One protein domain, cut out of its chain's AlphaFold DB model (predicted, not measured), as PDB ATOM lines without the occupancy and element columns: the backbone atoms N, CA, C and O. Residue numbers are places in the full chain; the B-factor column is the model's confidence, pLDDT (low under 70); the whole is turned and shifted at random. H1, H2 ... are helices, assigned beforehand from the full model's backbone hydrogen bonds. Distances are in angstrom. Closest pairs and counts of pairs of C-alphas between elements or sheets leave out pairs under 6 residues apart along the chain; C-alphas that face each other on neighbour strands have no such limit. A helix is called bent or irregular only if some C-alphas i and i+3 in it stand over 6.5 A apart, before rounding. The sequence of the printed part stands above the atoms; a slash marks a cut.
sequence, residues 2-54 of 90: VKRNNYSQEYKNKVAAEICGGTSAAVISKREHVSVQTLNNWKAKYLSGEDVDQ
ATOM      1  N   VAL A   2      42.986   6.377 125.643       45.53
ATOM      2  CA  VAL A   2      41.939   5.613 126.349       45.53
ATOM      3  C   VAL A   2      42.329   4.134 126.312       45.53
ATOM      4  O   VAL A   2      42.482   3.576 125.227       45.53
ATOM      5  N   LYS A   3      42.531   3.508 127.478       50.19
ATOM      6  CA  LYS A   3      42.773   2.062 127.568       50.19
ATOM      7  C   LYS A   3      41.499   1.347 127.118       50.19
ATOM      8  O   LYS A   3      40.482   1.405 127.801       50.19
ATOM      9  N   ARG A   4      41.535   0.733 125.936       62.62
ATOM     10  CA  ARG A   4      40.447  -0.120 125.452       62.62
ATOM     11  C   ARG A   4      40.593  -1.485 126.113       62.62
ATOM     12  O   ARG A   4      41.668  -2.076 126.049       62.62
ATOM     13  N   ASN A   5      39.527  -1.976 126.734       69.38
ATOM     14  CA  ASN A   5      39.471  -3.372 127.148       69.38
ATOM     15  C   ASN A   5      39.449  -4.240 125.885       69.38
ATOM     16  O   ASN A   5      38.532  -4.136 125.068       69.38
ATOM     17  N   ASN A   6      40.473  -5.075 125.719       77.94
ATOM     18  CA  ASN A   6      40.534  -6.039 124.629       77.94
ATOM     19  C   ASN A   6      39.850  -7.330 125.081       77.94
ATOM     20  O   ASN A   6      40.437  -8.138 125.792       77.94
ATOM     21  N   TYR A   7      38.594  -7.504 124.678       87.00
ATOM     22  CA  TYR A   7      37.861  -8.755 124.860       87.00
ATOM     23  C   TYR A   7      38.265  -9.761 123.775       87.00
ATOM     24  O   TYR A   7      38.359  -9.384 122.600       87.00
ATOM     25  N   SER A   8      38.468 -11.027 124.152       87.62
ATOM     26  CA  SER A   8      38.711 -12.106 123.187       87.62
ATOM     27  C   SER A   8      37.492 -12.313 122.286       87.62
ATOM     28  O   SER A   8      36.359 -12.013 122.674       87.62
ATOM     29  N   GLN A   9      37.709 -12.822 121.072       83.50
ATOM     30  CA  GLN A   9      36.607 -13.064 120.140       83.50
ATOM     31  C   GLN A   9      35.655 -14.150 120.652       83.50
ATOM     32  O   GLN A   9      34.439 -13.987 120.579       83.50
ATOM     33  N   GLU A  10      36.203 -15.194 121.276       83.19
ATOM     34  CA  GLU A  10      35.434 -16.240 121.953       83.19
ATOM     35  C   GLU A  10      34.469 -15.657 122.995       83.19
ATOM     36  O   GLU A  10      33.282 -15.987 123.005       83.19
ATOM     37  N   TYR A  11      34.946 -14.726 123.830       89.69
ATOM     38  CA  TYR A  11      34.113 -14.082 124.840       89.69
ATOM     39  C   TYR A  11      32.993 -13.246 124.211       89.69
ATOM     40  O   TYR A  11      31.834 -13.367 124.615       89.69
ATOM     41  N   LYS A  12      33.305 -12.441 123.185       90.19
ATOM     42  CA  LYS A  12      32.291 -11.650 122.467       90.19
ATOM     43  C   LYS A  12      31.215 -12.546 121.855       90.19
ATOM     44  O   LYS A  12      30.032 -12.244 121.996       90.19
ATOM     45  N   ASN A  13      31.619 -13.654 121.232       86.88
ATOM     46  CA  ASN A  13      30.712 -14.612 120.601       86.88
ATOM     47  C   ASN A  13      29.823 -15.308 121.640       86.88
ATOM     48  O   ASN A  13      28.615 -15.408 121.434       86.88
ATOM     49  N   LYS A  14      30.386 -15.721 122.782       88.44
ATOM     50  CA  LYS A  14      29.626 -16.316 123.891       88.44
ATOM     51  C   LYS A  14      28.548 -15.364 124.412       88.44
ATOM     52  O   LYS A  14      27.392 -15.756 124.547       88.44
ATOM     53  N   VAL A  15      28.917 -14.111 124.675       92.44
ATOM     54  CA  VAL A  15      27.985 -13.097 125.186       92.44
ATOM     55  C   VAL A  15      26.919 -12.744 124.144       92.44
ATOM     56  O   VAL A  15      25.742 -12.634 124.478       92.44
ATOM     57  N   ALA A  16      27.298 -12.606 122.874       90.25
ATOM     58  CA  ALA A  16      26.351 -12.350 121.793       90.25
ATOM     59  C   ALA A  16      25.345 -13.501 121.611       90.25
ATOM     60  O   ALA A  16      24.148 -13.245 121.472       90.25
ATOM     61  N   ALA A  17      25.805 -14.755 121.684       88.44
ATOM     62  CA  ALA A  17      24.949 -15.937 121.640       88.44
ATOM     63  C   ALA A  17      23.956 -15.969 122.813       88.44
ATOM     64  O   ALA A  17      22.778 -16.254 122.609       88.44
ATOM     65  N   GLU A  18      24.394 -15.608 124.023       91.31
ATOM     66  CA  GLU A  18      23.522 -15.509 125.202       91.31
ATOM     67  C   GLU A  18      22.408 -14.461 125.016       91.31
ATOM     68  O   GLU A  18      21.261 -14.696 125.407       91.31
ATOM     69  N   ILE A  19      22.716 -13.331 124.365       93.06
ATOM     70  CA  ILE A  19      21.715 -12.307 124.022       93.06
ATOM     71  C   ILE A  19      20.724 -12.835 122.981       93.06
ATOM     72  O   ILE A  19      19.519 -12.607 123.094       93.06
ATOM     73  N   CYS A  20      21.206 -13.545 121.959       87.62
ATOM     74  CA  CYS A  20      20.348 -14.190 120.961       87.62
ATOM     75  C   CYS A  20      19.469 -15.292 121.572       87.62
ATOM     76  O   CYS A  20      18.340 -15.477 121.126       87.62
ATOM     77  N   GLY A  21      19.949 -15.961 122.623       85.12
ATOM     78  CA  GLY A  21      19.204 -16.945 123.413       85.12
ATOM     79  C   GLY A  21      18.123 -16.357 124.328       85.12
ATOM     80  O   GLY A  21      17.452 -17.114 125.020       85.12
ATOM     81  N   GLY A  22      17.939 -15.031 124.339       86.75
ATOM     82  CA  GLY A  22      16.833 -14.359 125.032       86.75
ATOM     83  C   GLY A  22      17.232 -13.561 126.275       86.75
ATOM     84  O   GLY A  22      16.391 -12.863 126.842       86.75
ATOM     85  N   THR A  23      18.501 -13.588 126.689       92.94
ATOM     86  CA  THR A  23      18.960 -12.766 127.819       92.94
ATOM     87  C   THR A  23      19.079 -11.300 127.400       92.94
ATOM     88  O   THR A  23      19.681 -10.969 126.380       92.94
ATOM     89  N   SER A  24      18.531 -10.374 128.192       95.31
ATOM     90  CA  SER A  24      18.607  -8.950 127.843       95.31
ATOM     91  C   SER A  24      20.035  -8.396 127.958       95.31
ATOM     92  O   SER A  24      20.754  -8.658 128.927       95.31
ATOM     93  N   ALA A  25      20.426  -7.532 127.016       93.19
ATOM     94  CA  ALA A  25      21.719  -6.845 127.059       93.19
ATOM     95  C   ALA A  25      21.890  -5.983 128.327       93.19
ATOM     96  O   ALA A  25      23.007  -5.788 128.793       93.19
ATOM     97  N   ALA A  26      20.796  -5.500 128.928       94.06
ATOM     98  CA  ALA A  26      20.832  -4.753 130.185       94.06
ATOM     99  C   ALA A  26      21.244  -5.630 131.383       94.06
ATOM    100  O   ALA A  26      21.997  -5.176 132.244       94.06
ATOM    101  N   VAL A  27      20.783  -6.884 131.429       95.00
ATOM    102  CA  VAL A  27      21.173  -7.851 132.470       95.00
ATOM    103  C   VAL A  27      22.659  -8.178 132.354       95.00
ATOM    104  O   VAL A  27      23.392  -8.088 133.338       95.00
ATOM    105  N   ILE A  28      23.122  -8.463 131.139       94.44
ATOM    106  CA  ILE A  28      24.533  -8.767 130.881       94.44
ATOM    107  C   ILE A  28      25.417  -7.546 131.153       94.44
ATOM    108  O   ILE A  28      26.481  -7.683 131.743       94.44
ATOM    109  N   SER A  29      24.964  -6.341 130.800       94.88
ATOM    110  CA  SER A  29      25.706  -5.102 131.051       94.88
ATOM    111  C   SER A  29      26.011  -4.895 132.535       94.88
ATOM    112  O   SER A  29      27.134  -4.533 132.883       94.88
ATOM    113  N   LYS A  30      25.045  -5.187 133.416       94.25
ATOM    114  CA  LYS A  30      25.243  -5.127 134.872       94.25
ATOM    115  C   LYS A  30      26.214  -6.195 135.376       94.25
ATOM    116  O   LYS A  30      27.001  -5.901 136.266       94.25
ATOM    117  N   ARG A  31      26.142  -7.412 134.821       94.38
ATOM    118  CA  ARG A  31      26.958  -8.567 135.230       94.38
ATOM    119  C   ARG A  31      28.419  -8.441 134.799       94.38
ATOM    120  O   ARG A  31      29.316  -8.732 135.574       94.38
ATOM    121  N   GLU A  32      28.639  -8.020 133.561       90.75
ATOM    122  CA  GLU A  32      29.950  -8.043 132.900       90.75
ATOM    123  C   GLU A  32      30.618  -6.662 132.844       90.75
ATOM    124  O   GLU A  32      31.731  -6.522 132.338       90.75
ATOM    125  N   HIS A  33      29.930  -5.616 133.312       91.62
ATOM    126  CA  HIS A  33      30.380  -4.223 133.235       91.62
ATOM    127  C   HIS A  33      30.730  -3.761 131.806       91.62
ATOM    128  O   HIS A  33      31.577  -2.892 131.597       91.62
ATOM    129  N   VAL A  34      30.049  -4.326 130.807       92.44
ATOM    130  CA  VAL A  34      30.148  -3.934 129.394       92.44
ATOM    131  C   VAL A  34      28.969  -3.033 129.052       92.44
ATOM    132  O   VAL A  34      27.846  -3.291 129.477       92.44
ATOM    133  N   SER A  35      29.180  -1.972 128.272       94.25
ATOM    134  CA  SER A  35      28.071  -1.092 127.895       94.25
ATOM    135  C   SER A  35      27.059  -1.810 126.995       94.25
ATOM    136  O   SER A  35      27.432  -2.567 126.098       94.25
ATOM    137  N   VAL A  36      25.768  -1.524 127.188       95.06
ATOM    138  CA  VAL A  36      24.672  -2.095 126.377       95.06
ATOM    139  C   VAL A  36      24.895  -1.865 124.879       95.06
ATOM    140  O   VAL A  36      24.655  -2.758 124.073       95.06
ATOM    141  N   GLN A  37      25.417  -0.697 124.499       95.00
ATOM    142  CA  GLN A  37      25.759  -0.396 123.108       95.00
ATOM    143  C   GLN A  37      26.829  -1.349 122.559       95.00
ATOM    144  O   GLN A  37      26.691  -1.856 121.449       95.00
ATOM    145  N   THR A  38      27.874  -1.634 123.340       94.00
ATOM    146  CA  THR A  38      28.937  -2.569 122.941       94.00
ATOM    147  C   THR A  38      28.385  -3.985 122.778       94.00
ATOM    148  O   THR A  38      28.687  -4.647 121.788       94.00
ATOM    149  N   LEU A  39      27.515  -4.416 123.694       94.44
ATOM    150  CA  LEU A  39      26.837  -5.712 123.629       94.44
ATOM    151  C   LEU A  39      25.943  -5.840 122.386       94.44
ATOM    152  O   LEU A  39      25.982  -6.857 121.697       94.44
ATOM    153  N   ASN A  40      25.185  -4.792 122.054       94.44
ATOM    154  CA  ASN A  40      24.357  -4.764 120.847       94.44
ATOM    155  C   ASN A  40      25.200  -4.805 119.567       94.44
ATOM    156  O   ASN A  40      24.829  -5.488 118.615       94.44
ATOM    157  N   ASN A  41      26.357  -4.138 119.554       92.62
ATOM    158  CA  ASN A  41      27.288  -4.211 118.430       92.62
ATOM    159  C   ASN A  41      27.861  -5.626 118.263       92.62
ATOM    160  O   ASN A  41      27.969  -6.108 117.140       92.62
ATOM    161  N   TRP A  42      28.196  -6.317 119.359       91.88
ATOM    162  CA  TRP A  42      28.640  -7.715 119.295       91.88
ATOM    163  C   TRP A  42      27.533  -8.646 118.809       91.88
ATOM    164  O   TRP A  42      27.796  -9.491 117.963       91.88
ATOM    165  N   LYS A  43      26.289  -8.450 119.262       89.81
ATOM    166  CA  LYS A  43      25.124  -9.175 118.737       89.81
ATOM    167  C   LYS A  43      24.970  -8.976 117.228       89.81
ATOM    168  O   LYS A  43      24.783  -9.950 116.507       89.81
ATOM    169  N   ALA A  44      25.048  -7.734 116.753       89.56
ATOM    170  CA  ALA A  44      24.914  -7.424 115.332       89.56
ATOM    171  C   ALA A  44      25.996  -8.124 114.494       89.56
ATOM    172  O   ALA A  44      25.670  -8.764 113.500       89.56
ATOM    173  N   LYS A  45      27.255  -8.077 114.946       85.75
ATOM    174  CA  LYS A  45      28.388  -8.758 114.297       85.75
ATOM    175  C   LYS A  45      28.302 -10.284 114.341       85.75
ATOM    176  O   LYS A  45      28.681 -10.967 113.397       85.75
ATOM    177  N   TYR A  46      27.789 -10.825 115.441       84.75
ATOM    178  CA  TYR A  46      27.549 -12.257 115.586       84.75
ATOM    179  C   TYR A  46      26.470 -12.745 114.609       84.75
ATOM    180  O   TYR A  46      26.624 -13.794 113.992       84.75
ATOM    181  N   LEU A  47      25.399 -11.964 114.425       83.12
ATOM    182  CA  LEU A  47      24.319 -12.275 113.484       83.12
ATOM    183  C   LEU A  47      24.711 -12.068 112.018       83.12
ATOM    184  O   LEU A  47      24.204 -12.786 111.161       83.12
ATOM    185  N   SER A  48      25.595 -11.111 111.719       82.44
ATOM    186  CA  SER A  48      26.090 -10.898 110.353       82.44
ATOM    187  C   SER A  48      27.062 -11.987 109.891       82.44
ATOM    188  O   SER A  48      27.346 -12.072 108.700       82.44
ATOM    189  N   GLY A  49      27.571 -12.822 110.806       70.19
ATOM    190  CA  GLY A  49      28.541 -13.871 110.488       70.19
ATOM    191  C   GLY A  49      29.952 -13.348 110.199       70.19
ATOM    192  O   GLY A  49      30.827 -14.130 109.848       70.19
ATOM    193  N   GLU A  50      30.184 -12.042 110.360       63.31
ATOM    194  CA  GLU A  50      31.408 -11.343 109.940       63.31
ATOM    195  C   GLU A  50      32.621 -11.668 110.836       63.31
ATOM    196  O   GLU A  50      33.761 -11.566 110.401       63.31
ATOM    197  N   ASP A  51      32.362 -12.115 112.071       57.50
ATOM    198  CA  ASP A  51      33.359 -12.421 113.112       57.50
ATOM    199  C   ASP A  51      33.270 -13.888 113.612       57.50
ATOM    200  O   ASP A  51      33.831 -14.252 114.657       57.50
ATOM    201  N   VAL A  52      32.516 -14.746 112.914       57.31
ATOM    202  CA  VAL A  52      32.389 -16.158 113.288       57.31
ATOM    203  C   VAL A  52      33.590 -16.902 112.718       57.31
ATOM    204  O   VAL A  52      33.539 -17.429 111.608       57.31
ATOM    205  N   ASP A  53      34.670 -16.963 113.503       57.47
ATOM    206  CA  ASP A  53      35.608 -18.083 113.405       57.47
ATOM    207  C   ASP A  53      34.757 -19.348 113.328       57.47
ATOM    208  O   ASP A  53      33.922 -19.589 114.208       57.47
ATOM    209  N   GLN A  54      34.886 -20.059 112.206       56.19
ATOM    210  CA  GLN A  54      34.038 -21.177 111.819       56.19
ATOM    211  C   GLN A  54      33.748 -22.039 113.046       56.19
ATOM    212  O   GLN A  54      34.666 -22.650 113.594       56.19
TER     213      GLN A  54
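AT A GLANCE: This is residues 2 to 54 of the 90 residues of the protein "Transposase" of Leptospira noguchii str. 2001034031 (UniProt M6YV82). The longest helix, H3, is crossed near its middle by H1, about at right angles, while the short helix H2 packs at the beginning of H3, so that H1 and H2 both meet H3. A tight turn folds the chain from H1 into H2 and another from H2 into H3, and stretches with no named element lead into H1 and follow H3. The printed part has 53 residues with three named helices, in the order H1, H2, H3, and no named strand; the class is all helix. It is compact, with a radius of gyration of the C-alphas of 10.7 A, and its outline is flat, spanning 29 by 28 by 15 A.

HOW THE PARTS SIT: H3, residues 36 to 48, touches both other helices. H1, residues 9 to 20, touches it with 13 pairs of C-alphas within 8 A; the closest C-alphas are those of Ala 16 and Lys 43, 4.6 A apart. The lines of H1 and H3 are about perpendicular, at 86 degrees. H2, residues 25 to 32, touches H3 at residues 36 to 40 alone, with the closest C-alphas those of Ala 25 and Val 36, 5.6 A apart. H2 and H3 run opposite ways at a steep tilt of 69 degrees, only just short of about perpendicular. H1 and H2 are close but not clearly touching: their closest C-alphas, of Ile 19 and Ala 25, are 6.2 A apart. They run opposite ways at a steep tilt of 41 degrees. In H1, H2 and H3 every O i to N i+4 pair is within hydrogen-bond range.

IN THESE COORDINATES: H3 begins at C-alpha 36, at (24.672, -2.095, 126.377), and ends at C-alpha 48, at (26.090, -10.898, 110.353), 18.3 A from first to last C-alpha. H1 begins at C-alpha 9, at (36.607, -13.064, 120.140), and measures 16.3 A to C-alpha 20. H2 measures 10.2 A from C-alpha 25 to C-alpha 32. No helix is bent or irregular.

THE WHOLE: The two C-alphas farthest apart are those of Val 2 and Gly 21, 32.2 A. The first and last printed C-alphas, of Val 2 and Gln 54, are 31.5 A apart. The printed part has no cut. The links from H1 to H2, with 4 residues, and from H2 to H3, with 3 residues, are both tight. The mean pLDDT of the printed part is 84.3; the model's confidence is low, under 70, at residues 2 to 5 and 50 to 54.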